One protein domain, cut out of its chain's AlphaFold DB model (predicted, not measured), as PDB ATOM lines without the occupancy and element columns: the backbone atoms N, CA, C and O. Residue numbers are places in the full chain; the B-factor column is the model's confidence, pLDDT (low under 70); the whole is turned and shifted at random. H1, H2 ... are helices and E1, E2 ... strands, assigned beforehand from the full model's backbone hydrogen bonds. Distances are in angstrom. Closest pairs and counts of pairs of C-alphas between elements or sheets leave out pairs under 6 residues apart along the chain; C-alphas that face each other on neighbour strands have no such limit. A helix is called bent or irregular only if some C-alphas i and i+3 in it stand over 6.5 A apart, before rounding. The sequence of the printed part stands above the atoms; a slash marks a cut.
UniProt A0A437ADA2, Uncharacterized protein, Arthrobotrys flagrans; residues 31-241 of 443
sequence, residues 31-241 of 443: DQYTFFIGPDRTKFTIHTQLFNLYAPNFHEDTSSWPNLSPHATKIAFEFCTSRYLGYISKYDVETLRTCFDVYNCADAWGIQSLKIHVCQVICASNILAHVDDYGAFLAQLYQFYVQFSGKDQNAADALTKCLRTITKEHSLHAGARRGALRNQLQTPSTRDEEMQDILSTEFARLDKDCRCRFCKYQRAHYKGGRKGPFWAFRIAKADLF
ATOM      1  N   ASP A  31     -30.889  27.996  29.896       50.41
ATOM      2  CA  ASP A  31     -30.031  29.176  30.002       50.41
ATOM      3  C   ASP A  31     -29.858  29.610  31.467       50.41
ATOM      4  O   ASP A  31     -30.530  30.509  31.972       50.41
ATOM      5  N   GLN A  32     -28.973  28.929  32.191       56.75
ATOM      6  CA  GLN A  32     -28.540  29.326  33.518       56.75
ATOM      7  C   GLN A  32     -27.379  30.294  33.357       56.75
ATOM      8  O   GLN A  32     -26.220  29.909  33.198       56.75
ATOM      9  N   TYR A  33     -27.730  31.573  33.393       63.06
ATOM     10  CA  TYR A  33     -26.770  32.637  33.603       63.06
ATOM     11  C   TYR A  33     -26.450  32.718  35.091       63.06
ATOM     12  O   TYR A  33     -27.344  32.985  35.898       63.06
ATOM     13  N   THR A  34     -25.187  32.519  35.451       63.31
ATOM     14  CA  THR A  34     -24.732  32.744  36.825       63.31
ATOM     15  C   THR A  34     -23.954  34.056  36.895       63.31
ATOM     16  O   THR A  34     -23.256  34.456  35.955       63.31
ATOM     17  N   PHE A  35     -24.130  34.772  38.004       62.72
ATOM     18  CA  PHE A  35     -23.401  36.001  38.290       62.72
ATOM     19  C   PHE A  35     -22.092  35.664  38.990       62.72
ATOM     20  O   PHE A  35     -22.095  35.133  40.097       62.72
ATOM     21  N   PHE A  36     -20.985  36.049  38.372       65.81
ATOM     22  CA  PHE A  36     -19.648  35.891  38.920       65.81
ATOM     23  C   PHE A  36     -19.084  37.240  39.335       65.81
ATOM     24  O   PHE A  36     -19.260  38.241  38.642       65.81
ATOM     25  N   ILE A  37     -18.391  37.271  40.468       61.59
ATOM     26  CA  ILE A  37     -17.699  38.459  40.963       61.59
ATOM     27  C   ILE A  37     -16.198  38.192  40.858       61.59
ATOM     28  O   ILE A  37     -15.679  37.306  41.530       61.59
ATOM     29  N   GLY A  38     -15.519  38.943  39.994       62.59
ATOM     30  CA  GLY A  38     -14.069  38.895  39.833       62.59
ATOM     31  C   GLY A  38     -13.311  39.584  40.980       62.59
ATOM     32  O   GLY A  38     -13.927  40.209  41.851       62.59
ATOM     33  N   PRO A  39     -11.967  39.529  40.964       57.06
ATOM     34  CA  PRO A  39     -11.110  40.003  42.059       57.06
ATOM     35  C   PRO A  39     -11.285  41.496  42.389       57.06
ATOM     36  O   PRO A  39     -11.212  41.879  43.555       57.06
ATOM     37  N   ASP A  40     -11.637  42.324  41.402       63.47
ATOM     38  CA  ASP A  40     -11.884  43.765  41.577       63.47
ATOM     39  C   ASP A  40     -13.363  44.106  41.833       63.47
ATOM     40  O   ASP A  40     -13.807  45.234  41.616       63.47
ATOM     41  N   ARG A  41     -14.167  43.125  42.266       63.28
ATOM     42  CA  ARG A  41     -15.636  43.225  42.390       63.28
ATOM     43  C   ARG A  41     -16.364  43.457  41.060       63.28
ATOM     44  O   ARG A  41     -17.549  43.802  41.051       63.28
ATOM     45  N   THR A  42     -15.678  43.261  39.939       69.50
ATOM     46  CA  THR A  42     -16.267  43.279  38.600       69.50
ATOM     47  C   THR A  42     -17.269  42.144  38.464       69.50
ATOM     48  O   THR A  42     -16.957  40.993  38.749       69.50
ATOM     49  N   LYS A  43     -18.494  42.473  38.051       71.88
ATOM     50  CA  LYS A  43     -19.566  41.491  37.879       71.88
ATOM     51  C   LYS A  43     -19.579  40.995  36.438       71.88
ATOM     52  O   LYS A  43     -19.657  41.803  35.515       71.88
ATOM     53  N   PHE A  44     -19.548  39.684  36.270       72.31
ATOM     54  CA  PHE A  44     -19.681  38.998  34.994       72.31
ATOM     55  C   PHE A  44     -20.960  38.169  35.010       72.31
ATOM     56  O   PHE A  44     -21.285  37.531  36.008       72.31
ATOM     57  N   THR A  45     -21.680  38.174  33.899       73.44
ATOM     58  CA  THR A  45     -22.821  37.286  33.685       73.44
ATOM     59  C   THR A  45     -22.386  36.280  32.638       73.44
ATOM     60  O   THR A  45     -22.077  36.679  31.516       73.44
ATOM     61  N   ILE A  46     -22.294  35.004  33.011       72.00
ATOM     62  CA  ILE A  46     -21.770  33.966  32.117       72.00
ATOM     63  C   ILE A  46     -22.750  32.809  32.008       72.00
ATOM     64  O   ILE A  46     -23.520  32.535  32.927       72.00
ATOM     65  N   HIS A  47     -22.673  32.114  30.879       71.19
ATOM     66  CA  HIS A  47     -23.394  30.871  30.658       71.19
ATOM     67  C   HIS A  47     -22.554  29.710  31.200       71.19
ATOM     68  O   HIS A  47     -21.651  29.198  30.535       71.19
ATOM     69  N   THR A  48     -22.790  29.358  32.459       65.88
ATOM     70  CA  THR A  48     -21.891  28.517  33.270       65.88
ATOM     71  C   THR A  48     -21.737  27.114  32.694       65.88
ATOM     72  O   THR A  48     -20.646  26.550  32.697       65.88
ATOM     73  N   GLN A  49     -22.805  26.574  32.103       67.94
ATOM     74  CA  GLN A  49     -22.779  25.266  31.449       67.94
ATOM     75  C   GLN A  49     -21.879  25.276  30.205       67.94
ATOM     76  O   GLN A  49     -21.097  24.348  30.015       67.94
ATOM     77  N   LEU A  50     -21.922  26.342  29.396       69.62
ATOM     78  CA  LEU A  50     -21.036  26.498  28.238       69.62
ATOM     79  C   LEU A  50     -19.587  26.726  28.649       69.62
ATOM     80  O   LEU A  50     -18.670  26.200  28.024       69.62
ATOM     81  N   PHE A  51     -19.373  27.507  29.701       74.19
ATOM     82  CA  PHE A  51     -18.034  27.810  30.177       74.19
ATOM     83  C   PHE A  51     -17.339  26.571  30.764       74.19
ATOM     84  O   PHE A  51     -16.210  26.264  30.377       74.19
ATOM     85  N   ASN A  52     -18.042  25.792  31.590       72.81
ATOM     86  CA  ASN A  52     -17.517  24.568  32.201       72.81
ATOM     87  C   ASN A  52     -17.138  23.493  31.166       72.81
ATOM     88  O   ASN A  52     -16.230  22.704  31.416       72.81
ATOM     89  N   LEU A  53     -17.767  23.481  29.980       75.75
ATOM     90  CA  LEU A  53     -17.370  22.590  28.877       75.75
ATOM     91  C   LEU A  53     -15.948  22.866  28.367       75.75
ATOM     92  O   LEU A  53     -15.288  21.960  27.860       75.75
ATOM     93  N   TYR A  54     -15.483  24.112  28.465       75.25
ATOM     94  CA  TYR A  54     -14.179  24.533  27.950       75.25
ATOM     95  C   TYR A  54     -13.142  24.793  29.045       75.25
ATOM     96  O   TYR A  54     -11.952  24.812  28.732       75.25
ATOM     97  N   ALA A  55     -13.576  24.986  30.292       78.38
ATOM     98  CA  ALA A  55     -12.747  25.340  31.438       78.38
ATOM     99  C   ALA A  55     -12.753  24.216  32.497       78.38
ATOM    100  O   ALA A  55     -13.408  24.343  33.529       78.38
ATOM    101  N   PRO A  56     -12.037  23.099  32.266       75.69
ATOM    102  CA  PRO A  56     -12.096  21.917  33.131       75.69
ATOM    103  C   PRO A  56     -11.533  22.152  34.538       75.69
ATOM    104  O   PRO A  56     -11.905  21.442  35.468       75.69
ATOM    105  N   ASN A  57     -10.650  23.142  34.696       73.38
ATOM    106  CA  ASN A  57     -10.044  23.488  35.984       73.38
ATOM    107  C   ASN A  57     -10.766  24.661  36.661       73.38
ATOM    108  O   ASN A  57     -10.286  25.194  37.661       73.38
ATOM    109  N   PHE A  58     -11.881  25.123  36.090       71.75
ATOM    110  CA  PHE A  58     -12.675  26.167  36.707       71.75
ATOM    111  C   PHE A  58     -13.523  25.576  37.832       71.75
ATOM    112  O   PHE A  58     -14.394  24.736  37.606       71.75
ATOM    113  N   HIS A  59     -13.268  26.040  39.052       66.31
ATOM    114  CA  HIS A  59     -14.039  25.678  40.232       66.31
ATOM    115  C   HIS A  59     -14.681  26.939  40.816       66.31
ATOM    116  O   HIS A  59     -13.994  27.848  41.282       66.31
ATOM    117  N   GLU A  60     -16.012  26.978  40.780       59.31
ATOM    118  CA  GLU A  60     -16.839  28.086  41.276       59.31
ATOM    119  C   GLU A  60     -16.645  28.322  42.789       59.31
ATOM    120  O   GLU A  60     -16.660  29.466  43.240       59.31
ATOM    121  N   ASP A  61     -16.341  27.257  43.543       52.31
ATOM    122  CA  ASP A  61     -16.184  27.275  45.007       52.31
ATOM    123  C   ASP A  61     -14.780  27.662  45.505       52.31
ATOM    124  O   ASP A  61     -14.588  27.906  46.700       52.31
ATOM    125  N   THR A  62     -13.767  27.736  44.635       47.12
ATOM    126  CA  THR A  62     -12.433  28.164  45.077       47.12
ATOM    127  C   THR A  62     -12.371  29.682  45.195       47.12
ATOM    128  O   THR A  62     -12.240  30.404  44.211       47.12
ATOM    129  N   SER A  63     -12.368  30.161  46.439       39.62
ATOM    130  CA  SER A  63     -12.139  31.549  46.875       39.62
ATOM    131  C   SER A  63     -10.818  32.182  46.399       39.62
ATOM    132  O   SER A  63     -10.496  33.307  46.777       39.62
ATOM    133  N   SER A  64     -10.031  31.474  45.593       45.12
ATOM    134  CA  SER A  64      -8.793  31.932  44.982       45.12
ATOM    135  C   SER A  64      -9.000  32.080  43.481       45.12
ATOM    136  O   SER A  64      -8.575  31.237  42.688       45.12
ATOM    137  N   TRP A  65      -9.625  33.183  43.074       56.44
ATOM    138  CA  TRP A  65      -9.329  33.699  41.745       56.44
ATOM    139  C   TRP A  65      -7.812  33.921  41.705       56.44
ATOM    140  O   TRP A  65      -7.286  34.605  42.591       56.44
ATOM    141  N   PRO A  66      -7.077  33.346  40.737       55.62
ATOM    142  CA  PRO A  66      -5.704  33.773  40.521       55.62
ATOM    143  C   PRO A  66      -5.726  35.292  40.284       55.62
ATOM    144  O   PRO A  66      -6.768  35.829  39.905       55.62
ATOM    145  N   ASN A  67      -4.616  35.994  40.511       63.69
ATOM    146  CA  ASN A  67      -4.480  37.428  40.208       63.69
ATOM    147  C   ASN A  67      -4.643  37.677  38.689       63.69
ATOM    148  O   ASN A  67      -3.668  37.909  37.976       63.69
ATOM    149  N   LEU A  68      -5.867  37.546  38.181       67.69
ATOM    150  CA  LEU A  68      -6.252  37.586  36.781       67.69
ATOM    151  C   LEU A  68      -6.844  38.957  36.478       67.69
ATOM    152  O   LEU A  68      -7.668  39.481  37.226       67.69
ATOM    153  N   SER A  69      -6.431  39.523  35.348       76.62
ATOM    154  CA  SER A  69      -6.961  40.787  34.847       76.62
ATOM    155  C   SER A  69      -8.461  40.658  34.536       76.62
ATOM    156  O   SER A  69      -8.831  39.785  33.743       76.62
ATOM    157  N   PRO A  70      -9.335  41.549  35.053       77.50
ATOM    158  CA  PRO A  70     -10.765  41.537  34.736       77.50
ATOM    159  C   PRO A  70     -11.057  41.617  33.234       77.50
ATOM    160  O   PRO A  70     -12.050  41.069  32.756       77.50
ATOM    161  N   HIS A  71     -10.193  42.297  32.476       81.31
ATOM    162  CA  HIS A  71     -10.333  42.390  31.027       81.31
ATOM    163  C   HIS A  71     -10.014  41.053  30.345       81.31
ATOM    164  O   HIS A  71     -10.769  40.616  29.483       81.31
ATOM    165  N   ALA A  72      -8.963  40.358  30.786       83.19
ATOM    166  CA  ALA A  72      -8.611  39.041  30.262       83.19
ATOM    167  C   ALA A  72      -9.671  37.979  30.586       83.19
ATOM    168  O   ALA A  72     -10.027  37.174  29.729       83.19
ATOM    169  N   THR A  73     -10.228  38.030  31.797       82.94
ATOM    170  CA  THR A  73     -11.386  37.233  32.221       82.94
ATOM    171  C   THR A  73     -12.578  37.446  31.285       82.94
ATOM    172  O   THR A  73     -13.178  36.477  30.824       82.94
ATOM    173  N   LYS A  74     -12.900  38.706  30.960       83.94
ATOM    174  CA  LYS A  74     -13.980  39.037  30.023       83.94
ATOM    175  C   LYS A  74     -13.748  38.401  28.648       83.94
ATOM    176  O   LYS A  74     -14.637  37.721  28.145       83.94
ATOM    177  N   ILE A  75     -12.550  38.575  28.088       85.19
ATOM    178  CA  ILE A  75     -12.165  38.013  26.784       85.19
ATOM    179  C   ILE A  75     -12.284  36.485  26.797       85.19
ATOM    180  O   ILE A  75     -12.799  35.891  25.853       85.19
ATOM    181  N   ALA A  76     -11.864  35.828  27.880       86.12
ATOM    182  CA  ALA A  76     -11.974  34.380  28.010       86.12
ATOM    183  C   ALA A  76     -13.439  33.897  28.030       86.12
ATOM    184  O   ALA A  76     -13.768  32.916  27.357       86.12
ATOM    185  N   PHE A  77     -14.338  34.603  28.725       83.38
ATOM    186  CA  PHE A  77     -15.773  34.298  28.707       83.38
ATOM    187  C   PHE A  77     -16.403  34.515  27.326       83.38
ATOM    188  O   PHE A  77     -17.146  33.659  26.831       83.38
ATOM    189  N   GLU A  78     -16.084  35.637  26.680       83.50
ATOM    190  CA  GLU A  78     -16.560  35.952  25.333       83.50
ATOM    191  C   GLU A  78     -16.039  34.940  24.311       83.50
ATOM    192  O   GLU A  78     -16.797  34.512  23.440       83.50
ATOM    193  N   PHE A  79     -14.799  34.466  24.454       84.88
ATOM    194  CA  PHE A  79     -14.233  33.421  23.607       84.88
ATOM    195  C   PHE A  79     -14.987  32.095  23.733       84.88
ATOM    196  O   PHE A  79     -15.349  31.507  22.716       84.88
ATOM    197  N   CYS A  80     -15.252  31.617  24.954       82.19
ATOM    198  CA  CYS A  80     -16.006  30.376  25.168       82.19
ATOM    199  C   CYS A  80     -17.415  30.460  24.566       82.19
ATOM    200  O   CYS A  80     -17.857  29.533  23.886       82.19
ATOM    201  N   THR A  81     -18.078  31.604  24.750       78.81
ATOM    202  CA  THR A  81     -19.407  31.871  24.184       78.81
ATOM    203  C   THR A  81     -19.357  31.904  22.654       78.81
ATOM    204  O   THR A  81     -20.120  31.214  21.981       78.81
ATOM    205  N   SER A  82     -18.412  32.649  22.083       77.75
ATOM    206  CA  SER A  82     -18.280  32.810  20.632       77.75
ATOM    207  C   SER A  82     -17.886  31.500  19.948       77.75
ATOM    208  O   SER A  82     -18.410  31.172  18.886       77.75
ATOM    209  N   ARG A  83     -17.029  30.692  20.587       75.06
ATOM    210  CA  ARG A  83     -16.639  29.361  20.107       75.06
ATOM    211  C   ARG A  83     -17.819  28.396  20.065       75.06
ATOM    212  O   ARG A  83     -17.937  27.663  19.087       75.06
ATOM    213  N   TYR A  84     -18.678  28.411  21.082       68.62
ATOM    214  CA  TYR A  84     -19.912  27.626  21.079       68.62
ATOM    215  C   TYR A  84     -20.845  28.047  19.935       68.62
ATOM    216  O   TYR A  84     -21.373  27.203  19.218       68.62
ATOM    217  N   LEU A  85     -20.972  29.356  19.706       70.94
ATOM    218  CA  LEU A  85     -21.784  29.919  18.625       70.94
ATOM    219  C   LEU A  85     -21.135  29.801  17.228       70.94
ATOM    220  O   LEU A  85     -21.743  30.194  16.236       70.94
ATOM    221  N   GLY A  86     -19.910  29.274  17.123       67.75
ATOM    222  CA  GLY A  86     -19.187  29.122  15.856       67.75
ATOM    223  C   GLY A  86     -18.570  30.412  15.297       67.75
ATOM    224  O   GLY A  86     -18.048  30.406  14.181       67.75
ATOM    225  N   TYR A  87     -18.572  31.508  16.057       63.88
ATOM    226  CA  TYR A  87     -17.941  32.772  15.680       63.88
ATOM    227  C   TYR A  87     -16.518  32.828  16.249       63.88
ATOM    228  O   TYR A  87     -16.318  33.046  17.437       63.88
ATOM    229  N   ILE A  88     -15.493  32.642  15.412       62.78
ATOM    230  CA  ILE A  88     -14.100  32.902  15.812       62.78
ATOM    231  C   ILE A  88     -13.487  33.870  14.807       62.78
ATOM    232  O   ILE A  88     -13.224  33.509  13.657       62.78
ATOM    233  N   SER A  89     -13.245  35.108  15.242       59.44
ATOM    234  CA  SER A  89     -12.461  36.058  14.454       59.44
ATOM    235  C   SER A  89     -11.004  35.595  14.399       59.44
ATOM    236  O   SER A  89     -10.402  35.279  15.422       59.44
ATOM    237  N   LYS A  90     -10.408  35.578  13.202       56.25
ATOM    238  CA  LYS A  90      -8.957  35.355  13.034       56.25
ATOM    239  C   LYS A  90      -8.113  36.535  13.530       56.25
ATOM    240  O   LYS A  90      -6.920  36.359  13.751       56.25
ATOM    241  N   TYR A  91      -8.723  37.710  13.680       60.31
ATOM    242  CA  TYR A  91      -8.078  38.932  14.144       60.31
ATOM    243  C   TYR A  91      -8.813  39.430  15.382       60.31
ATOM    244  O   TYR A  91      -9.757  40.214  15.293       60.31
ATOM    245  N   ASP A  92      -8.397  38.914  16.532       80.12
ATOM    246  CA  ASP A  92      -8.860  39.381  17.829       80.12
ATOM    247  C   ASP A  92      -7.858  40.405  18.379       80.12
ATOM    248  O   ASP A  92      -6.810  40.068  18.938       80.12
ATOM    249  N   VAL A  93      -8.163  41.683  18.148       80.50
ATOM    250  CA  VAL A  93      -7.325  42.813  18.575       80.50
ATOM    251  C   VAL A  93      -7.317  42.947  20.100       80.50
ATOM    252  O   VAL A  93      -6.311  43.378  20.662       80.50
ATOM    253  N   GLU A  94      -8.398  42.566  20.783       83.44
ATOM    254  CA  GLU A  94      -8.459  42.624  22.245       83.44
ATOM    255  C   GLU A  94      -7.544  41.561  22.854       83.44
ATOM    256  O   GLU A  94      -6.666  41.896  23.651       83.44
ATOM    257  N   THR A  95      -7.629  40.318  22.368       86.44
ATOM    258  CA  THR A  95      -6.687  39.254  22.747       86.44
ATOM    259  C   THR A  95      -5.242  39.630  22.419       86.44
ATOM    260  O   THR A  95      -4.343  39.357  23.214       86.44
ATOM    261  N   LEU A  96      -4.982  40.286  21.281       85.88
ATOM    262  CA  LEU A  96      -3.630  40.729  20.927       85.88
ATOM    263  C   LEU A  96      -3.071  41.749  21.936       85.88
ATOM    264  O   LEU A  96      -1.890  41.680  22.278       85.88
ATOM    265  N   ARG A  97      -3.902  42.681  22.422       82.19
ATOM    266  CA  ARG A  97      -3.493  43.743  23.359       82.19
ATOM    267  C   ARG A  97      -3.148  43.216  24.750       82.19
ATOM    268  O   ARG A  97      -2.237  43.756  25.369       82.19
ATOM    269  N   THR A  98      -3.843  42.184  25.226       85.81
ATOM    270  CA  THR A  98      -3.623  41.570  26.551       85.81
ATOM    271  C   THR A  98      -3.265  40.093  26.441       85.81
ATOM    272  O   THR A  98      -3.797  39.246  27.158       85.81
ATOM    273  N   CYS A  99      -2.379  39.766  25.498       89.50
ATOM    274  CA  CYS A  99      -2.092  38.385  25.120       89.50
ATOM    275  C   CYS A  99      -1.540  37.537  26.274       89.50
ATOM    276  O   CYS A  99      -1.917  36.373  26.396       89.50
ATOM    277  N   PHE A 100      -0.700  38.107  27.142       90.00
ATOM    278  CA  PHE A 100      -0.186  37.402  28.312       90.00
ATOM    279  C   PHE A 100      -1.285  37.161  29.342       90.00
ATOM    280  O   PHE A 100      -1.459  36.025  29.779       90.00
ATOM    281  N   ASP A 101      -2.055  38.193  29.690       86.88
ATOM    282  CA  ASP A 101      -3.099  38.069  30.709       86.88
ATOM    283  C   ASP A 101      -4.173  37.052  30.293       86.88
ATOM    284  O   ASP A 101      -4.598  36.227  31.103       86.88
ATOM    285  N   VAL A 102      -4.575  37.059  29.015       89.19
ATOM    286  CA  VAL A 102      -5.543  36.100  28.453       89.19
ATOM    287  C   VAL A 102      -4.964  34.688  28.432       89.19
ATOM    288  O   VAL A 102      -5.656  33.737  28.789       89.19
ATOM    289  N   TYR A 103      -3.687  34.531  28.073       91.44
ATOM    290  CA  TYR A 103      -3.033  33.225  28.105       91.44
ATOM    291  C   TYR A 103      -2.905  32.677  29.531       91.44
ATOM    292  O   TYR A 103      -3.182  31.505  29.761       91.44
ATOM    293  N   ASN A 104      -2.536  33.520  30.496       87.94
ATOM    294  CA  ASN A 104      -2.444  33.154  31.908       87.94
ATOM    295  C   ASN A 104      -3.820  32.768  32.480       87.94
ATOM    296  O   ASN A 104      -3.933  31.797  33.221       87.94
ATOM    297  N   CYS A 105      -4.875  33.481  32.077       84.94
ATOM    298  CA  CYS A 105      -6.262  33.139  32.389       84.94
ATOM    299  C   CYS A 105      -6.645  31.763  31.821       84.94
ATOM    300  O   CYS A 105      -7.202  30.923  32.524       84.94
ATOM    301  N   ALA A 106      -6.296  31.510  30.558       87.56
ATOM    302  CA  ALA A 106      -6.545  30.235  29.897       87.56
ATOM    303  C   ALA A 106      -5.771  29.078  30.545       87.56
ATOM    304  O   ALA A 106      -6.312  27.985  30.678       87.56
ATOM    305  N   ASP A 107      -4.526  29.312  30.960       87.81
ATOM    306  CA  ASP A 107      -3.688  28.327  31.648       87.81
ATOM    307  C   ASP A 107      -4.246  27.987  33.035       87.81
ATOM    308  O   ASP A 107      -4.434  26.811  33.347       87.81
ATOM    309  N   ALA A 108      -4.626  29.003  33.816       84.62
ATOM    310  CA  ALA A 108      -5.220  28.821  35.139       84.62
ATOM    311  C   ALA A 108      -6.534  28.022  35.094       84.62
ATOM    312  O   ALA A 108      -6.782  27.186  35.960       84.62
ATOM    313  N   TRP A 109      -7.363  28.250  34.076       83.31
ATOM    314  CA  TRP A 109      -8.662  27.587  33.926       83.31
ATOM    315  C   TRP A 109      -8.628  26.325  33.051       83.31
ATOM    316  O   TRP A 109      -9.652  25.663  32.876       83.31
ATOM    317  N   GLY A 110      -7.463  25.962  32.508       81.81
ATOM    318  CA  GLY A 110      -7.300  24.780  31.659       81.81
ATOM    319  C   GLY A 110      -7.948  24.893  30.270       81.81
ATOM    320  O   GLY A 110      -8.216  23.875  29.632       81.81
ATOM    321  N   ILE A 111      -8.196  26.108  29.770       85.56
ATOM    322  CA  ILE A 111      -8.861  26.354  28.482       85.56
ATOM    323  C   ILE A 111      -7.851  26.233  27.331       85.56
ATOM    324  O   ILE A 111      -7.353  27.220  26.780       85.56
ATOM    325  N   GLN A 112      -7.556  25.000  26.917       87.12
ATOM    326  CA  GLN A 112      -6.545  24.730  25.887       87.12
ATOM    327  C   GLN A 112      -6.864  25.383  24.530       87.12
ATOM    328  O   GLN A 112      -5.970  25.837  23.815       87.12
ATOM    329  N   SER A 113      -8.146  25.464  24.173       86.25
ATOM    330  CA  SER A 113      -8.602  26.100  22.934       86.25
ATOM    331  C   SER A 113      -8.287  27.598  22.890       86.25
ATOM    332  O   SER A 113      -7.936  28.110  21.823       86.25
ATOM    333  N   LEU A 114      -8.354  28.279  24.036       88.25
ATOM    334  CA  LEU A 114      -8.005  29.689  24.175       88.25
ATOM    335  C   LEU A 114      -6.485  29.879  24.133       88.25
ATOM    336  O   LEU A 114      -6.018  30.743  23.399       88.25
ATOM    337  N   LYS A 115      -5.694  29.017  24.793       90.31
ATOM    338  CA  LYS A 115      -4.219  29.036  24.675       90.31
ATOM    339  C   LYS A 115      -3.767  28.954  23.211       90.31
ATOM    340  O   LYS A 115      -2.930  29.739  22.769       90.31
ATOM    341  N   ILE A 116      -4.363  28.040  22.440       88.94
ATOM    342  CA  ILE A 116      -4.094  27.897  21.001       88.94
ATOM    343  C   ILE A 116      -4.506  29.162  20.241       88.94
ATOM    344  O   ILE A 116      -3.756  29.623  19.381       88.94
ATOM    345  N   HIS A 117      -5.674  29.728  20.552       88.50
ATOM    346  CA  HIS A 117      -6.156  30.947  19.912       88.50
ATOM    347  C   HIS A 117      -5.210  32.131  20.145       88.50
ATOM    348  O   HIS A 117      -4.806  32.772  19.178       88.50
ATOM    349  N   VAL A 118      -4.760  32.361  21.384       90.44
ATOM    350  CA  VAL A 118      -3.775  33.411  21.688       90.44
ATOM    351  C   VAL A 118      -2.499  33.202  20.869       90.44
ATOM    352  O   VAL A 118      -2.036  34.137  20.215       90.44
ATOM    353  N   CYS A 119      -1.960  31.976  20.831       90.88
ATOM    354  CA  CYS A 119      -0.778  31.655  20.025       90.88
ATOM    355  C   CYS A 119      -0.988  31.956  18.530       90.88
ATOM    356  O   CYS A 119      -0.072  32.439  17.865       90.88
ATOM    357  N   GLN A 120      -2.182  31.700  17.989       89.12
ATOM    358  CA  GLN A 120      -2.520  32.024  16.601       89.12
ATOM    359  C   GLN A 120      -2.586  33.537  16.366       89.12
ATOM    360  O   GLN A 120      -2.014  34.015  15.385       89.12
ATOM    361  N   VAL A 121      -3.224  34.280  17.274       88.69
ATOM    362  CA  VAL A 121      -3.385  35.739  17.195       88.69
ATOM    363  C   VAL A 121      -2.029  36.446  17.242       88.69
ATOM    364  O   VAL A 121      -1.745  37.276  16.383       88.69
ATOM    365  N   ILE A 122      -1.133  36.071  18.164       90.12
ATOM    366  CA  ILE A 122       0.215  36.673  18.231       90.12
ATOM    367  C   ILE A 122       1.113  36.262  17.054       90.12
ATOM    368  O   ILE A 122       2.107  36.925  16.771       90.12
ATOM    369  N   CYS A 123       0.775  35.175  16.356       87.25
ATOM    370  CA  CYS A 123       1.461  34.727  15.145       87.25
ATOM    371  C   CYS A 123       0.904  35.340  13.856       87.25
ATOM    372  O   CYS A 123       1.383  34.972  12.773       87.25
ATOM    373  N   ALA A 124      -0.107  36.209  13.948       83.56
ATOM    374  CA  ALA A 124      -0.684  36.876  12.794       83.56
ATOM    375  C   ALA A 124       0.369  37.705  12.044       83.56
ATOM    376  O   ALA A 124       1.385  38.132  12.592       83.56
ATOM    377  N   SER A 125       0.133  37.919  10.753       74.50
ATOM    378  CA  SER A 125       0.869  38.909   9.969       74.50
ATOM    379  C   SER A 125       0.283  40.303  10.188       74.50
ATOM    380  O   SER A 125      -0.924  40.423  10.375       74.50
ATOM    381  N   ASN A 126       1.103  41.343  10.048       80.56
ATOM    382  CA  ASN A 126       0.752  42.758  10.215       80.56
ATOM    383  C   ASN A 126       0.405  43.145  11.658       80.56
ATOM    384  O   ASN A 126      -0.485  43.960  11.894       80.56
ATOM    385  N   ILE A 127       1.135  42.593  12.628       84.31
ATOM    386  CA  ILE A 127       0.931  42.851  14.061       84.31
ATOM    387  C   ILE A 127       1.002  44.353  14.356       84.31
ATOM    388  O   ILE A 127       0.131  44.890  15.034       84.31
ATOM    389  N   LEU A 128       1.989  45.061  13.797       82.25
ATOM    390  CA  LEU A 128       2.182  46.491  14.052       82.25
ATOM    391  C   LEU A 128       1.029  47.363  13.538       82.25
ATOM    392  O   LEU A 128       0.834  48.462  14.053       82.25
ATOM    393  N   ALA A 129       0.261  46.898  12.549       81.00
ATOM    394  CA  ALA A 129      -0.903  47.621  12.036       81.00
ATOM    395  C   ALA A 129      -2.122  47.529  12.970       81.00
ATOM    396  O   ALA A 129      -3.026  48.353  12.872       81.00
ATOM    397  N   HIS A 130      -2.138  46.541  13.866       80.25
ATOM    398  CA  HIS A 130      -3.245  46.263  14.784       80.25
ATOM    399  C   HIS A 130      -2.930  46.643  16.237       80.25
ATOM    400  O   HIS A 130      -3.760  46.450  17.124       80.25
ATOM    401  N   VAL A 131      -1.736  47.181  16.494       80.75
ATOM    402  CA  VAL A 131      -1.285  47.572  17.830       80.75
ATOM    403  C   VAL A 131      -1.271  49.093  17.953       80.75
ATOM    404  O   VAL A 131      -0.382  49.776  17.443       80.75
ATOM    405  N   ASP A 132      -2.246  49.615  18.696       79.19
ATOM    406  CA  ASP A 132      -2.374  51.052  18.950       79.19
ATOM    407  C   ASP A 132      -1.394  51.544  20.025       79.19
ATOM    408  O   ASP A 132      -0.795  52.607  19.868       79.19
ATOM    409  N   ASP A 133      -1.184  50.751  21.085       79.50
ATOM    410  CA  ASP A 133      -0.222  51.014  22.164       79.50
ATOM    411  C   ASP A 133       0.914  49.984  22.108       79.50
ATOM    412  O   ASP A 133       0.855  48.898  22.691       79.50
ATOM    413  N   TYR A 134       1.969  50.326  21.367       82.56
ATOM    414  CA  TYR A 134       3.059  49.390  21.098       82.56
ATOM    415  C   TYR A 134       3.870  49.031  22.345       82.56
ATOM    416  O   TYR A 134       4.288  47.889  22.515       82.56
ATOM    417  N   GLY A 135       4.072  49.982  23.253       76.56
ATOM    418  CA  GLY A 135       4.790  49.731  24.495       76.56
ATOM    419  C   GLY A 135       4.043  48.784  25.440       76.56
ATOM    420  O   GLY A 135       4.691  47.974  26.100       76.56
ATOM    421  N   ALA A 136       2.709  48.861  25.505       78.00
ATOM    422  CA  ALA A 136       1.909  47.992  26.368       78.00
ATOM    423  C   ALA A 136       1.911  46.563  25.823       78.00
ATOM    424  O   ALA A 136       2.124  45.608  26.567       78.00
ATOM    425  N   PHE A 137       1.796  46.439  24.502       86.31
ATOM    426  CA  PHE A 137       1.931  45.168  23.807       86.31
ATOM    427  C   PHE A 137       3.309  44.520  24.023       86.31
ATOM    428  O   PHE A 137       3.389  43.340  24.357       86.31
ATOM    429  N   LEU A 138       4.408  45.280  23.918       84.94
ATOM    430  CA  LEU A 138       5.746  44.750  24.210       84.94
ATOM    431  C   LEU A 138       5.903  44.303  25.672       84.94
ATOM    432  O   LEU A 138       6.600  43.325  25.934       84.94
ATOM    433  N   ALA A 139       5.269  44.995  26.625       79.69
ATOM    434  CA  ALA A 139       5.282  44.588  28.030       79.69
ATOM    435  C   ALA A 139       4.563  43.243  28.237       79.69
ATOM    436  O   ALA A 139       5.102  42.368  28.914       79.69
ATOM    437  N   GLN A 140       3.411  43.054  27.588       85.06
ATOM    438  CA  GLN A 140       2.679  41.784  27.588       85.06
ATOM    439  C   GLN A 140       3.518  40.663  26.962       85.06
ATOM    440  O   GLN A 140       3.677  39.611  27.571       85.06
ATOM    441  N   LEU A 141       4.160  40.896  25.809       88.19
ATOM    442  CA  LEU A 141       5.065  39.911  25.195       88.19
ATOM    443  C   LEU A 141       6.254  39.547  26.092       88.19
ATOM    444  O   LEU A 141       6.668  38.389  26.130       88.19
ATOM    445  N   TYR A 142       6.810  40.520  26.815       83.06
ATOM    446  CA  TYR A 142       7.901  40.279  27.753       83.06
ATOM    447  C   TYR A 142       7.453  39.417  28.944       83.06
ATOM    448  O   TYR A 142       8.129  38.443  29.269       83.06
ATOM    449  N   GLN A 143       6.306  39.722  29.558       81.12
ATOM    450  CA  GLN A 143       5.732  38.904  30.638       81.12
ATOM    451  C   GLN A 143       5.427  37.480  30.155       81.12
ATOM    452  O   GLN A 143       5.770  36.507  30.828       81.12
ATOM    453  N   PHE A 144       4.887  37.356  28.940       84.88
ATOM    454  CA  PHE A 144       4.655  36.073  28.285       84.88
ATOM    455  C   PHE A 144       5.958  35.274  28.137       84.88
ATOM    456  O   PHE A 144       6.026  34.102  28.514       84.88
ATOM    457  N   TYR A 145       7.018  35.921  27.650       83.44
ATOM    458  CA  TYR A 145       8.334  35.306  27.529       83.44
ATOM    459  C   TYR A 145       8.890  34.842  28.883       83.44
ATOM    460  O   TYR A 145       9.320  33.696  28.994       83.44
ATOM    461  N   VAL A 146       8.853  35.684  29.918       79.94
ATOM    462  CA  VAL A 146       9.407  35.348  31.241       79.94
ATOM    463  C   VAL A 146       8.672  34.171  31.879       79.94
ATOM    464  O   VAL A 146       9.307  33.285  32.446       79.94
ATOM    465  N   GLN A 147       7.343  34.133  31.780       80.94
ATOM    466  CA  GLN A 147       6.552  33.151  32.516       80.94
ATOM    467  C   GLN A 147       6.402  31.806  31.794       80.94
ATOM    468  O   GLN A 147       6.351  30.770  32.464       80.94
ATOM    469  N   PHE A 148       6.329  31.799  30.456       80.62
ATOM    470  CA  PHE A 148       5.914  30.613  29.697       80.62
ATOM    471  C   PHE A 148       6.941  30.078  28.692       80.62
ATOM    472  O   PHE A 148       6.792  28.932  28.269       80.62
ATOM    473  N   SER A 149       8.006  30.814  28.344       76.69
ATOM    474  CA  SER A 149       8.970  30.360  27.317       76.69
ATOM    475  C   SER A 149       9.687  29.047  27.664       76.69
ATOM    476  O   SER A 149       9.977  28.251  26.771       76.69
ATOM    477  N   GLY A 150       9.922  28.794  28.955       74.69
ATOM    478  CA  GLY A 150      10.496  27.543  29.463       74.69
ATOM    479  C   GLY A 150       9.472  26.479  29.877       74.69
ATOM    480  O   GLY A 150       9.876  25.380  30.246       74.69
ATOM    481  N   LYS A 151       8.167  26.790  29.855       80.50
ATOM    482  CA  LYS A 151       7.098  25.900  30.349       80.50
ATOM    483  C   LYS A 151       6.248  25.299  29.233       80.50
ATOM    484  O   LYS A 151       5.876  24.135  29.323       80.50
ATOM    485  N   ASP A 152       5.942  26.075  28.193       82.75
ATOM    486  CA  ASP A 152       5.101  25.649  27.073       82.75
ATOM    487  C   ASP A 152       5.823  25.898  25.740       82.75
ATOM    488  O   ASP A 152       6.063  27.037  25.326       82.75
ATOM    489  N   GLN A 153       6.167  24.809  25.049       85.75
ATOM    490  CA  GLN A 153       6.899  24.861  23.785       85.75
ATOM    491  C   GLN A 153       6.100  25.563  22.674       85.75
ATOM    492  O   GLN A 153       6.686  26.299  21.879       85.75
ATOM    493  N   ASN A 154       4.772  25.399  22.642       85.88
ATOM    494  CA  ASN A 154       3.921  26.044  21.640       85.88
ATOM    495  C   ASN A 154       3.876  27.558  21.860       85.88
ATOM    496  O   ASN A 154       3.910  28.322  20.893       85.88
ATOM    497  N   ALA A 155       3.828  27.997  23.121       86.75
ATOM    498  CA  ALA A 155       3.934  29.415  23.458       86.75
ATOM    499  C   ALA A 155       5.297  29.983  23.055       86.75
ATOM    500  O   ALA A 155       5.366  31.054  22.453       86.75
ATOM    501  N   ALA A 156       6.380  29.256  23.331       83.62
ATOM    502  CA  ALA A 156       7.727  29.691  22.987       83.62
ATOM    503  C   ALA A 156       7.927  29.846  21.467       83.62
ATOM    504  O   ALA A 156       8.494  30.843  21.006       83.62
ATOM    505  N   ASP A 157       7.416  28.905  20.672       86.62
ATOM    506  CA  ASP A 157       7.482  28.971  19.211       86.62
ATOM    507  C   ASP A 157       6.609  30.105  18.655       86.62
ATOM    508  O   ASP A 157       7.040  30.845  17.760       86.62
ATOM    509  N   ALA A 158       5.418  30.308  19.227       89.19
ATOM    510  CA  ALA A 158       4.532  31.403  18.853       89.19
ATOM    511  C   ALA A 158       5.142  32.779  19.170       89.19
ATOM    512  O   ALA A 158       5.142  33.669  18.317       89.19
ATOM    513  N   LEU A 159       5.744  32.940  20.351       89.50
ATOM    514  CA  LEU A 159       6.451  34.159  20.746       89.50
ATOM    515  C   LEU A 159       7.665  34.426  19.854       89.50
ATOM    516  O   LEU A 159       7.856  35.549  19.390       89.50
ATOM    517  N   THR A 160       8.460  33.397  19.552       86.75
ATOM    518  CA  THR A 160       9.610  33.525  18.643       86.75
ATOM    519  C   THR A 160       9.157  34.012  17.267       86.75
ATOM    520  O   THR A 160       9.744  34.934  16.693       86.75
ATOM    521  N   LYS A 161       8.076  33.430  16.735       90.12
ATOM    522  CA  LYS A 161       7.496  33.844  15.455       90.12
ATOM    523  C   LYS A 161       6.971  35.280  15.510       90.12
ATOM    524  O   LYS A 161       7.285  36.055  14.611       90.12
ATOM    525  N   CYS A 162       6.241  35.645  16.562       90.81
ATOM    526  CA  CYS A 162       5.732  36.996  16.798       90.81
ATOM    527  C   CYS A 162       6.863  38.042  16.772       90.81
ATOM    528  O   CYS A 162       6.828  38.990  15.986       90.81
ATOM    529  N   LEU A 163       7.925  37.821  17.551       88.81
ATOM    530  CA  LEU A 163       9.075  38.725  17.651       88.81
ATOM    531  C   LEU A 163       9.823  38.883  16.318       88.81
ATOM    532  O   LEU A 163      10.204  39.995  15.930       88.81
ATOM    533  N   ARG A 164       9.987  37.791  15.564       85.94
ATOM    534  CA  ARG A 164      10.559  37.838  14.209       85.94
ATOM    535  C   ARG A 164       9.669  38.618  13.239       85.94
ATOM    536  O   ARG A 164      10.189  39.405  12.445       85.94
ATOM    537  N   THR A 165       8.350  38.442  13.316       88.69
ATOM    538  CA  THR A 165       7.373  39.184  12.506       88.69
ATOM    539  C   THR A 165       7.435  40.681  12.799       88.69
ATOM    540  O   THR A 165       7.595  41.465  11.867       88.69
ATOM    541  N   ILE A 166       7.442  41.079  14.073       87.69
ATOM    542  CA  ILE A 166       7.605  42.479  14.499       87.69
ATOM    543  C   ILE A 166       8.897  43.073  13.934       87.69
ATOM    544  O   ILE A 166       8.885  44.144  13.327       87.69
ATOM    545  N   THR A 167      10.012  42.349  14.068       82.44
ATOM    546  CA  THR A 167      11.314  42.791  13.550       82.44
ATOM    547  C   THR A 167      11.261  43.023  12.037       82.44
ATOM    548  O   THR A 167      11.774  44.029  11.533       82.44
ATOM    549  N   LYS A 168      10.620  42.103  11.304       84.06
ATOM    550  CA  LYS A 168      10.422  42.191   9.854       84.06
ATOM    551  C   LYS A 168       9.545  43.384   9.478       84.06
ATOM    552  O   LYS A 168       9.966  44.185   8.647       84.06
ATOM    553  N   GLU A 169       8.379  43.545  10.092       84.31
ATOM    554  CA  GLU A 169       7.462  44.658   9.823       84.31
ATOM    555  C   GLU A 169       8.117  46.011  10.110       84.31
ATOM    556  O   GLU A 169       8.093  46.920   9.278       84.31
ATOM    557  N   HIS A 170       8.826  46.133  11.231       78.44
ATOM    558  CA  HIS A 170       9.569  47.349  11.533       78.44
ATOM    559  C   HIS A 170      10.660  47.662  10.510       78.44
ATOM    560  O   HIS A 170      10.857  48.829  10.164       78.44
ATOM    561  N   SER A 171      11.367  46.643  10.014       72.69
ATOM    562  CA  SER A 171      12.385  46.827   8.975       72.69
ATOM    563  C   SER A 171      11.803  47.376   7.669       72.69
ATOM    564  O   SER A 171      12.471  48.167   7.003       72.69
ATOM    565  N   LEU A 172      10.550  47.028   7.350       75.31
ATOM    566  CA  LEU A 172       9.819  47.553   6.197       75.31
ATOM    567  C   LEU A 172       9.401  49.016   6.429       75.31
ATOM    568  O   LEU A 172       9.536  49.849   5.536       75.31
ATOM    569  N   HIS A 173       8.979  49.367   7.648       68.44
ATOM    570  CA  HIS A 173       8.590  50.739   8.008       68.44
ATOM    571  C   HIS A 173       9.763  51.716   8.202       68.44
ATOM    572  O   HIS A 173       9.559  52.933   8.204       68.44
ATOM    573  N   ALA A 174      10.987  51.222   8.410       59.00
ATOM    574  CA  ALA A 174      12.143  52.049   8.761       59.00
ATOM    575  C   ALA A 174      12.836  52.748   7.578       59.00
ATOM    576  O   ALA A 174      13.777  53.498   7.827       59.00
ATOM    577  N   GLY A 175      12.383  52.544   6.331       49.53
ATOM    578  CA  GLY A 175      12.778  53.326   5.149       49.53
ATOM    579  C   GLY A 175      14.268  53.688   5.087       49.53
ATOM    580  O   GLY A 175      14.641  54.805   5.427       49.53
ATOM    581  N   ALA A 176      15.116  52.742   4.671       40.22
ATOM    582  CA  ALA A 176      16.529  52.904   4.279       40.22
ATOM    583  C   ALA A 176      17.528  53.603   5.241       40.22
ATOM    584  O   ALA A 176      18.727  53.542   4.991       40.22
ATOM    585  N   ARG A 177      17.125  54.203   6.367       45.03
ATOM    586  CA  ARG A 177      18.048  54.785   7.360       45.03
ATOM    587  C   ARG A 177      18.101  53.916   8.609       45.03
ATOM    588  O   ARG A 177      17.650  54.303   9.687       45.03
ATOM    589  N   ARG A 178      18.694  52.727   8.453       49.03
ATOM    590  CA  ARG A 178      19.215  51.938   9.577       49.03
ATOM    591  C   ARG A 178      20.367  52.726  10.209       49.03
ATOM    592  O   ARG A 178      21.522  52.521   9.864       49.03
ATOM    593  N   GLY A 179      20.067  53.620  11.149       43.47
ATOM    594  CA  GLY A 179      21.023  53.832  12.234       43.47
ATOM    595  C   GLY A 179      21.243  52.458  12.859       43.47
ATOM    596  O   GLY A 179      20.257  51.799  13.192       43.47
ATOM    597  N   ALA A 180      22.484  51.973  12.874       44.53
ATOM    598  CA  ALA A 180      22.854  50.649  13.362       44.53
ATOM    599  C   ALA A 180      22.509  50.522  14.857       44.53
ATOM    600  O   ALA A 180      23.333  50.748  15.728       44.53
ATOM    601  N   LEU A 181      21.242  50.231  15.139       47.66
ATOM    602  CA  LEU A 181      20.672  50.082  16.480       47.66
ATOM    603  C   LEU A 181      20.591  48.640  16.932       47.66
ATOM    604  O   LEU A 181      20.124  48.343  18.025       47.66
ATOM    605  N   ARG A 182      21.001  47.732  16.057       44.06
ATOM    606  CA  ARG A 182      21.097  46.340  16.414       44.06
ATOM    607  C   ARG A 182      22.387  46.211  17.214       44.06
ATOM    608  O   ARG A 182      23.469  46.336  16.642       44.06
ATOM    609  N   ASN A 183      22.264  45.957  18.514       42.62
ATOM    610  CA  ASN A 183      23.304  45.252  19.252       42.62
ATOM    611  C   ASN A 183      23.386  43.855  18.631       42.62
ATOM    612  O   ASN A 183      22.840  42.906  19.166       42.62
ATOM    613  N   GLN A 184      23.958  43.725  17.433       44.16
ATOM    614  CA  GLN A 184      24.137  42.416  16.826       44.16
ATOM    615  C   GLN A 184      25.079  41.627  17.730       44.16
ATOM    616  O   GLN A 184      26.297  41.744  17.615       44.16
ATOM    617  N   LEU A 185      24.521  40.761  18.573       39.28
ATOM    618  CA  LEU A 185      25.098  39.434  18.693       39.28
ATOM    619  C   LEU A 185      25.194  38.924  17.253       39.28
ATOM    620  O   LEU A 185      24.180  38.796  16.564       39.28
ATOM    621  N   GLN A 186      26.422  38.781  16.749       44.28
ATOM    622  CA  GLN A 186      26.692  38.487  15.336       44.28
ATOM    623  C   GLN A 186      25.962  37.225  14.846       44.28
ATOM    624  O   GLN A 186      25.675  37.124  13.659       44.28
ATOM    625  N   THR A 187      25.545  36.354  15.765       48.44
ATOM    626  CA  THR A 187      24.541  35.301  15.586       48.44
ATOM    627  C   THR A 187      24.022  34.917  16.973       48.44
ATOM    628  O   THR A 187      24.855  34.544  17.802       48.44
ATOM    629  N   PRO A 188      22.713  35.000  17.274       52.19
ATOM    630  CA  PRO A 188      22.196  34.457  18.528       52.19
ATOM    631  C   PRO A 188      22.477  32.950  18.568       52.19
ATOM    632  O   PRO A 188      22.202  32.242  17.597       52.19
ATOM    633  N   SER A 189      23.079  32.469  19.656       53.91
ATOM    634  CA  SER A 189      23.497  31.067  19.776       53.91
ATOM    635  C   SER A 189      22.367  30.171  20.289       53.91
ATOM    636  O   SER A 189      22.383  28.954  20.083       53.91
ATOM    637  N   THR A 190      21.352  30.778  20.912       67.88
ATOM    638  CA  THR A 190      20.148  30.118  21.417       67.88
ATOM    639  C   THR A 190      18.876  30.900  21.068       67.88
ATOM    640  O   THR A 190      18.913  32.102  20.801       67.88
ATOM    641  N   ARG A 191      17.726  30.207  21.083       66.62
ATOM    642  CA  ARG A 191      16.395  30.811  20.883       66.62
ATOM    643  C   ARG A 191      16.103  31.888  21.933       66.62
ATOM    644  O   ARG A 191      15.581  32.942  21.591       66.62
ATOM    645  N   ASP A 192      16.483  31.652  23.186       69.50
ATOM    646  CA  ASP A 192      16.227  32.589  24.284       69.50
ATOM    647  C   ASP A 192      17.053  33.872  24.152       69.50
ATOM    648  O   ASP A 192      16.522  34.966  24.341       69.50
ATOM    649  N   GLU A 193      18.319  33.759  23.741       67.62
ATOM    650  CA  GLU A 193      19.155  34.918  23.405       67.62
ATOM    651  C   GLU A 193      18.561  35.730  22.252       67.62
ATOM    652  O   GLU A 193      18.542  36.958  22.312       67.62
ATOM    653  N   GLU A 194      18.043  35.060  21.217       72.50
ATOM    654  CA  GLU A 194      17.372  35.726  20.099       72.50
ATOM    655  C   GLU A 194      16.132  36.500  20.569       72.50
ATOM    656  O   GLU A 194      15.950  37.662  20.206       72.50
ATOM    657  N   MET A 195      15.287  35.887  21.401       73.12
ATOM    658  CA  MET A 195      14.076  36.528  21.917       73.12
ATOM    659  C   MET A 195      14.398  37.733  22.809       73.12
ATOM    660  O   MET A 195      13.771  38.787  22.664       73.12
ATOM    661  N   GLN A 196      15.397  37.617  23.689       73.12
ATOM    662  CA  GLN A 196      15.855  38.721  24.539       73.12
ATOM    663  C   GLN A 196      16.492  39.856  23.729       73.12
ATOM    664  O   GLN A 196      16.229  41.032  24.002       73.12
ATOM    665  N   ASP A 197      17.299  39.533  22.715       72.25
ATOM    666  CA  ASP A 197      17.898  40.525  21.818       72.25
ATOM    667  C   ASP A 197      16.818  41.299  21.055       72.25
ATOM    668  O   ASP A 197      16.829  42.533  21.036       72.25
ATOM    669  N   ILE A 198      15.824  40.594  20.499       77.12
ATOM    670  CA  ILE A 198      14.715  41.238  19.793       77.12
ATOM    671  C   ILE A 198      13.920  42.130  20.748       77.12
ATOM    672  O   ILE A 198      13.754  43.312  20.454       77.12
ATOM    673  N   LEU A 199      13.476  41.622  21.904       78.75
ATOM    674  CA  LEU A 199      12.706  42.414  22.871       78.75
ATOM    675  C   LEU A 199      13.479  43.658  23.324       78.75
ATOM    676  O   LEU A 199      12.951  44.770  23.271       78.75
ATOM    677  N   SER A 200      14.746  43.502  23.714       72.38
ATOM    678  CA  SER A 200      15.580  44.626  24.151       72.38
ATOM    679  C   SER A 200      15.797  45.663  23.042       72.38
ATOM    680  O   SER A 200      15.737  46.868  23.307       72.38
ATOM    681  N   THR A 201      15.965  45.212  21.796       75.56
ATOM    682  CA  THR A 201      16.058  46.074  20.615       75.56
ATOM    683  C   THR A 201      14.748  46.824  20.373       75.56
ATOM    684  O   THR A 201      14.769  48.032  20.137       75.56
ATOM    685  N   GLU A 202      13.598  46.152  20.443       77.81
ATOM    686  CA  GLU A 202      12.285  46.770  20.227       77.81
ATOM    687  C   GLU A 202      11.954  47.822  21.297       77.81
ATOM    688  O   GLU A 202      11.484  48.916  20.968       77.81
ATOM    689  N   PHE A 203      12.307  47.569  22.560       75.50
ATOM    690  CA  PHE A 203      12.203  48.577  23.617       75.50
ATOM    691  C   PHE A 203      13.134  49.777  23.380       75.50
ATOM    692  O   PHE A 203      12.704  50.923  23.525       75.50
ATOM    693  N   ALA A 204      14.386  49.558  22.962       71.94
ATOM    694  CA  ALA A 204      15.319  50.651  22.656       71.94
ATOM    695  C   ALA A 204      14.818  51.540  21.500       71.94
ATOM    696  O   ALA A 204      14.918  52.771  21.542       71.94
ATOM    697  N   ARG A 205      14.187  50.932  20.484       73.94
ATOM    698  CA  ARG A 205      13.566  51.668  19.372       73.94
ATOM    699  C   ARG A 205      12.491  52.643  19.855       73.94
ATOM    700  O   ARG A 205      12.418  53.762  19.331       73.94
ATOM    701  N   LEU A 206      11.698  52.246  20.850       71.81
ATOM    702  CA  LEU A 206      10.674  53.086  21.471       71.81
ATOM    703  C   LEU A 206      11.242  54.217  22.341       71.81
ATOM    704  O   LEU A 206      10.613  55.270  22.388       71.81
ATOM    705  N   ASP A 207      12.407  54.057  22.983       67.50
ATOM    706  CA  ASP A 207      12.936  55.054  23.936       67.50
ATOM    707  C   ASP A 207      13.304  56.377  23.248       67.50
ATOM    708  O   ASP A 207      12.845  57.444  23.652       67.50
ATOM    709  N   LYS A 208      14.070  56.322  22.150       62.31
ATOM    710  CA  LYS A 208      14.397  57.485  21.289       62.31
ATOM    711  C   LYS A 208      15.147  57.129  20.012       62.31
ATOM    712  O   LYS A 208      15.240  57.975  19.122       62.31
ATOM    713  N   ASP A 209      15.651  55.909  19.897       61.16
ATOM    714  CA  ASP A 209      16.698  55.652  18.921       61.16
ATOM    715  C   ASP A 209      16.157  55.420  17.500       61.16
ATOM    716  O   ASP A 209      16.779  55.810  16.508       61.16
ATOM    717  N   CYS A 210      14.951  54.861  17.359       70.88
ATOM    718  CA  CYS A 210      14.382  54.576  16.040       70.88
ATOM    719  C   CYS A 210      13.685  55.792  15.431       70.88
ATOM    720  O   CYS A 210      12.756  56.323  16.030       70.88
ATOM    721  N   ARG A 211      14.032  56.209  14.210       72.06
ATOM    722  CA  ARG A 211      13.394  57.356  13.524       72.06
ATOM    723  C   ARG A 211      12.220  56.987  12.605       72.06
ATOM    724  O   ARG A 211      11.723  57.868  11.905       72.06
ATOM    725  N   CYS A 212      11.771  55.729  12.585       74.69
ATOM    726  CA  CYS A 212      10.685  55.318  11.690       74.69
ATOM    727  C   CYS A 212       9.363  56.038  12.020       74.69
ATOM    728  O   CYS A 212       9.133  56.457  13.160       74.69
ATOM    729  N   ARG A 213       8.485  56.177  11.013       79.06
ATOM    730  CA  ARG A 213       7.190  56.870  11.147       79.06
ATOM    731  C   ARG A 213       6.350  56.276  12.280       79.06
ATOM    732  O   ARG A 213       5.811  57.034  13.078       79.06
ATOM    733  N   PHE A 214       6.324  54.947  12.383       82.06
ATOM    734  CA  PHE A 214       5.622  54.219  13.440       82.06
ATOM    735  C   PHE A 214       6.168  54.547  14.840       82.06
ATOM    736  O   PHE A 214       5.434  55.072  15.670       82.06
ATOM    737  N   CYS A 215       7.470  54.362  15.099       78.69
ATOM    738  CA  CYS A 215       8.079  54.676  16.401       78.69
ATOM    739  C   CYS A 215       7.956  56.166  16.760       78.69
ATOM    740  O   CYS A 215       7.788  56.517  17.926       78.69
ATOM    741  N   LYS A 216       8.032  57.072  15.773       79.44
ATOM    742  CA  LYS A 216       7.813  58.510  15.988       79.44
ATOM    743  C   LYS A 216       6.370  58.799  16.411       79.44
ATOM    744  O   LYS A 216       6.187  59.578  17.342       79.44
ATOM    745  N   TYR A 217       5.392  58.174  15.755       80.75
ATOM    746  CA  TYR A 217       3.973  58.276  16.101       80.75
ATOM    747  C   TYR A 217       3.704  57.744  17.515       80.75
ATOM    748  O   TYR A 217       3.198  58.485  18.354       80.75
ATOM    749  N   GLN A 218       4.170  56.530  17.815       80.88
ATOM    750  CA  GLN A 218       4.050  55.909  19.137       80.88
ATOM    751  C   GLN A 218       4.652  56.805  20.236       80.88
ATOM    752  O   GLN A 218       3.990  57.139  21.213       80.88
ATOM    753  N   ARG A 219       5.871  57.334  20.052       76.62
ATOM    754  CA  ARG A 219       6.478  58.275  21.018       76.62
ATOM    755  C   ARG A 219       5.709  59.583  21.191       76.62
ATOM    756  O   ARG A 219       5.709  60.131  22.292       76.62
ATOM    757  N   ALA A 220       5.119  60.124  20.125       73.81
ATOM    758  CA  ALA A 220       4.308  61.337  20.219       73.81
ATOM    759  C   ALA A 220       3.052  61.090  21.067       73.81
ATOM    760  O   ALA A 220       2.741  61.912  21.927       73.81
ATOM    761  N   HIS A 221       2.422  59.924  20.904       69.75
ATOM    762  CA  HIS A 221       1.285  59.489  21.712       69.75
ATOM    763  C   HIS A 221       1.630  59.421  23.217       69.75
ATOM    764  O   HIS A 221       0.858  59.897  24.048       69.75
ATOM    765  N   TYR A 222       2.830  58.953  23.589       64.75
ATOM    766  CA  TYR A 222       3.254  58.900  25.002       64.75
ATOM    767  C   TYR A 222       3.702  60.244  25.600       64.75
ATOM    768  O   TYR A 222       3.605  60.440  26.811       64.75
ATOM    769  N   LYS A 223       4.194  61.198  24.794       58.69
ATOM    770  CA  LYS A 223       4.609  62.524  25.299       58.69
ATOM    771  C   LYS A 223       3.432  63.399  25.757       58.69
ATOM    772  O   LYS A 223       3.660  64.346  26.501       58.69
ATOM    773  N   GLY A 224       2.199  63.068  25.367       50.97
ATOM    774  CA  GLY A 224       0.973  63.808  25.695       50.97
ATOM    775  C   GLY A 224       0.374  63.566  27.089       50.97
ATOM    776  O   GLY A 224      -0.792  63.879  27.287       50.97
ATOM    777  N   GLY A 225       1.119  63.009  28.055       42.22
ATOM    778  CA  GLY A 225       0.684  62.952  29.465       42.22
ATOM    779  C   GLY A 225       0.287  61.578  30.018       42.22
ATOM    780  O   GLY A 225      -0.029  61.477  31.200       42.22
ATOM    781  N   ARG A 226       0.372  60.492  29.240       47.50
ATOM    782  CA  ARG A 226       0.272  59.126  29.785       47.50
ATOM    783  C   ARG A 226       1.680  58.628  30.104       47.50
ATOM    784  O   ARG A 226       2.488  58.466  29.191       47.50
ATOM    785  N   LYS A 227       2.003  58.408  31.388       46.31
ATOM    786  CA  LYS A 227       3.237  57.708  31.794       46.31
ATOM    787  C   LYS A 227       3.199  56.323  31.149       46.31
ATOM    788  O   LYS A 227       2.495  55.441  31.622       46.31
ATOM    789  N   GLY A 228       3.868  56.185  30.012       44.53
ATOM    790  CA  GLY A 228       3.771  54.985  29.204       44.53
ATOM    791  C   GLY A 228       4.348  53.743  29.904       44.53
ATOM    792  O   GLY A 228       5.134  53.865  30.852       44.53
ATOM    793  N   PRO A 229       4.048  52.549  29.370       45.72
ATOM    794  CA  PRO A 229       4.527  51.230  29.830       45.72
ATOM    795  C   PRO A 229       6.063  51.092  29.886       45.72
ATOM    796  O   PRO A 229       6.603  50.146  30.452       45.72
ATOM    797  N   PHE A 230       6.796  52.089  29.390       42.56
ATOM    798  CA  PHE A 230       8.240  52.232  29.548       42.56
ATOM    799  C   PHE A 230       8.702  52.314  31.019       42.56
ATOM    800  O   PHE A 230       9.821  51.917  31.338       42.56
ATOM    801  N   TRP A 231       7.854  52.797  31.939       39.94
ATOM    802  CA  TRP A 231       8.139  52.743  33.382       39.94
ATOM    803  C   TRP A 231       8.101  51.301  33.913       39.94
ATOM    804  O   TRP A 231       8.994  50.917  34.664       39.94
ATOM    805  N   ALA A 232       7.150  50.484  33.444       41.59
ATOM    806  CA  ALA A 232       7.085  49.057  33.754       41.59
ATOM    807  C   ALA A 232       8.283  48.293  33.166       41.59
ATOM    808  O   ALA A 232       8.839  47.439  33.840       41.59
ATOM    809  N   PHE A 233       8.776  48.667  31.976       44.19
ATOM    810  CA  PHE A 233      10.037  48.133  31.443       44.19
ATOM    811  C   PHE A 233      11.267  48.577  32.249       44.19
ATOM    812  O   PHE A 233      12.166  47.774  32.450       44.19
ATOM    813  N   ARG A 234      11.350  49.823  32.747       46.44
ATOM    814  CA  ARG A 234      12.459  50.225  33.641       46.44
ATOM    815  C   ARG A 234      12.438  49.457  34.962       46.44
ATOM    816  O   ARG A 234      13.520  49.177  35.461       46.44
ATOM    817  N   ILE A 235      11.258  49.114  35.482       43.03
ATOM    818  CA  ILE A 235      11.089  48.262  36.669       43.03
ATOM    819  C   ILE A 235      11.450  46.806  36.343       43.03
ATOM    820  O   ILE A 235      12.340  46.266  36.976       43.03
ATOM    821  N   ALA A 236      10.904  46.214  35.280       39.12
ATOM    822  CA  ALA A 236      11.215  44.841  34.864       39.12
ATOM    823  C   ALA A 236      12.688  44.651  34.448       39.12
ATOM    824  O   ALA A 236      13.316  43.633  34.727       39.12
ATOM    825  N   LYS A 237      13.284  45.664  33.807       40.91
ATOM    826  CA  LYS A 237      14.725  45.740  33.563       40.91
ATOM    827  C   LYS A 237      15.468  45.919  34.885       40.91
ATOM    828  O   LYS A 237      16.497  45.293  35.063       40.91
ATOM    829  N   ALA A 238      14.991  46.736  35.823       39.22
ATOM    830  CA  ALA A 238      15.609  46.816  37.144       39.22
ATOM    831  C   ALA A 238      15.566  45.468  37.880       39.22
ATOM    832  O   ALA A 238      16.578  45.151  38.486       39.22
ATOM    833  N   ASP A 239      14.507  44.665  37.736       36.88
ATOM    834  CA  ASP A 239      14.374  43.311  38.303       36.88
ATOM    835  C   ASP A 239      15.335  42.306  37.641       36.88
ATOM    836  O   ASP A 239      16.127  41.667  38.330       36.88
ATOM    837  N   LEU A 240      15.412  42.268  36.305       39.34
ATOM    838  CA  LEU A 240      16.423  41.490  35.555       39.34
ATOM    839  C   LEU A 240      17.873  41.869  35.921       39.34
ATOM    840  O   LEU A 240      18.776  41.029  35.995       39.34
ATOM    841  N   PHE A 241      18.130  43.164  36.122       36.12
ATOM    842  CA  PHE A 241      19.430  43.663  36.572       36.12
ATOM    843  C   PHE A 241      19.630  43.479  38.088       36.12
ATOM    844  O   PHE A 241      20.775  43.495  38.544       36.12
TER     845      PHE A 241
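Overview. This is residues 31 to 241 of the 443 residues of an uncharacterized protein of Arthrobotrys flagrans (UniProt A0A437ADA2). Five helices, H4 to H8, set roughly side by side in a bundle, make the body, with H6 in its middle. At one end of the body H2 crosses H4 steeply, and beyond H2 a small strand hairpin, E1 and E2, and the short helix H1 make the tip; toward the other end H9 packs on the end of H8. The printed part has 211 residues, with two named strands and then ten named helices along it; the two strands form one antiparallel sheet, and the class is mostly helix. The whole is compact, with a radius of gyration of the C-alphas of 18.6 A, and spans 59 by 40 by 35 A.

Along the chain. E1, residues 33 to 37, begins at C-alpha 33 (-26.770, 32.637, 33.603) and measures 13.1 A. E2, residues 43 to 47, measures 13.4 A, and H1, residues 48 to 54, measures 10.2 A. H2, residues 70 to 84, is 21.5 A long, and H3, residues 93 to 97, is 6.2 A long. H4, residues 99 to 109, measures 15.4 A and H5, residues 112 to 122, 15.7 A. H6, residues 134 to 148, is 20.8 A long. H7, residues 153 to 173, is the longest helix at 30.4 A, from C-alpha 153 (6.899, 24.861, 23.785) to C-alpha 173 (8.590, 50.739, 8.008). H8, residues 191 to 209, is 24.9 A long and irregular, with C-alphas 206 and 209 7.0 A apart. H9, residues 213 to 223, measures 15.5 A, and H10, residues 230 to 241, measures 15.7 A and ends at C-alpha 241 (19.430, 43.663, 36.572).

Arrangement. The hub is H6, which touches H3, H4, H7, H8 and H10. H6 and H7 form a helical hairpin at a shallow tilt of 25 degrees; their closest C-alphas, of Phe 148 and Ala 155, are 6.7 A apart. H8 touches H6 with residues 199 to 206 alone, opposite ways at a shallow tilt of 21 degrees, closest at the C-alphas of Tyr 142 and Leu 199, 7.2 A. H4 touches H6 at a steep tilt of 36 degrees, only just past shallow, with the C-alphas of Phe 100 and Phe 144 closest at 5.0 A. H4 and H5 form a helical hairpin at a shallow tilt of 7 degrees, closest at the C-alphas of Tyr 103 and Lys 115, 5.5 A. H2 touches H4 with residues 72 to 76 alone, closest at the C-alphas of Ala 72 and Val 102, 4.6 A. H1 and H2 touch, about perpendicular at 83 degrees, closest at the C-alphas of Phe 51 and Cys 80, 6.0 A. E1 and E2 form a hairpin of antiparallel strands, with N 36 and O 44 2.8 A apart and N 34 and O 46 3.0 A apart, within hydrogen-bond range. H8 touches H9 with residues 205 to 208 alone, closest at the C-alphas of Leu 206 and Cys 215, 5.9 A. H10 only just touches H6, with 3 pairs of C-alphas within 8 A, closest at Gly 135 and Phe 230, 6.6 A. In H2, H3, H4, H5, H6, H7, H9 and H10 every O i to N i+4 pair is within hydrogen-bond range; H1 has 2 of 3 and H8 13 of 15.

Size, cuts and confidence. The two C-alphas farthest apart, of Asp 31 and Ala 180, are 59.5 A apart. The printed part has no cut. The long links are H1 to H2, H5 to H6 and H7 to H8, with 15, 11 and 17 residues. The mean pLDDT of the printed part is 71.5; 77 residues are under 70, among them residues 31 to 42, 173 to 193 and 221 to 241, and H10 has a mean of 41.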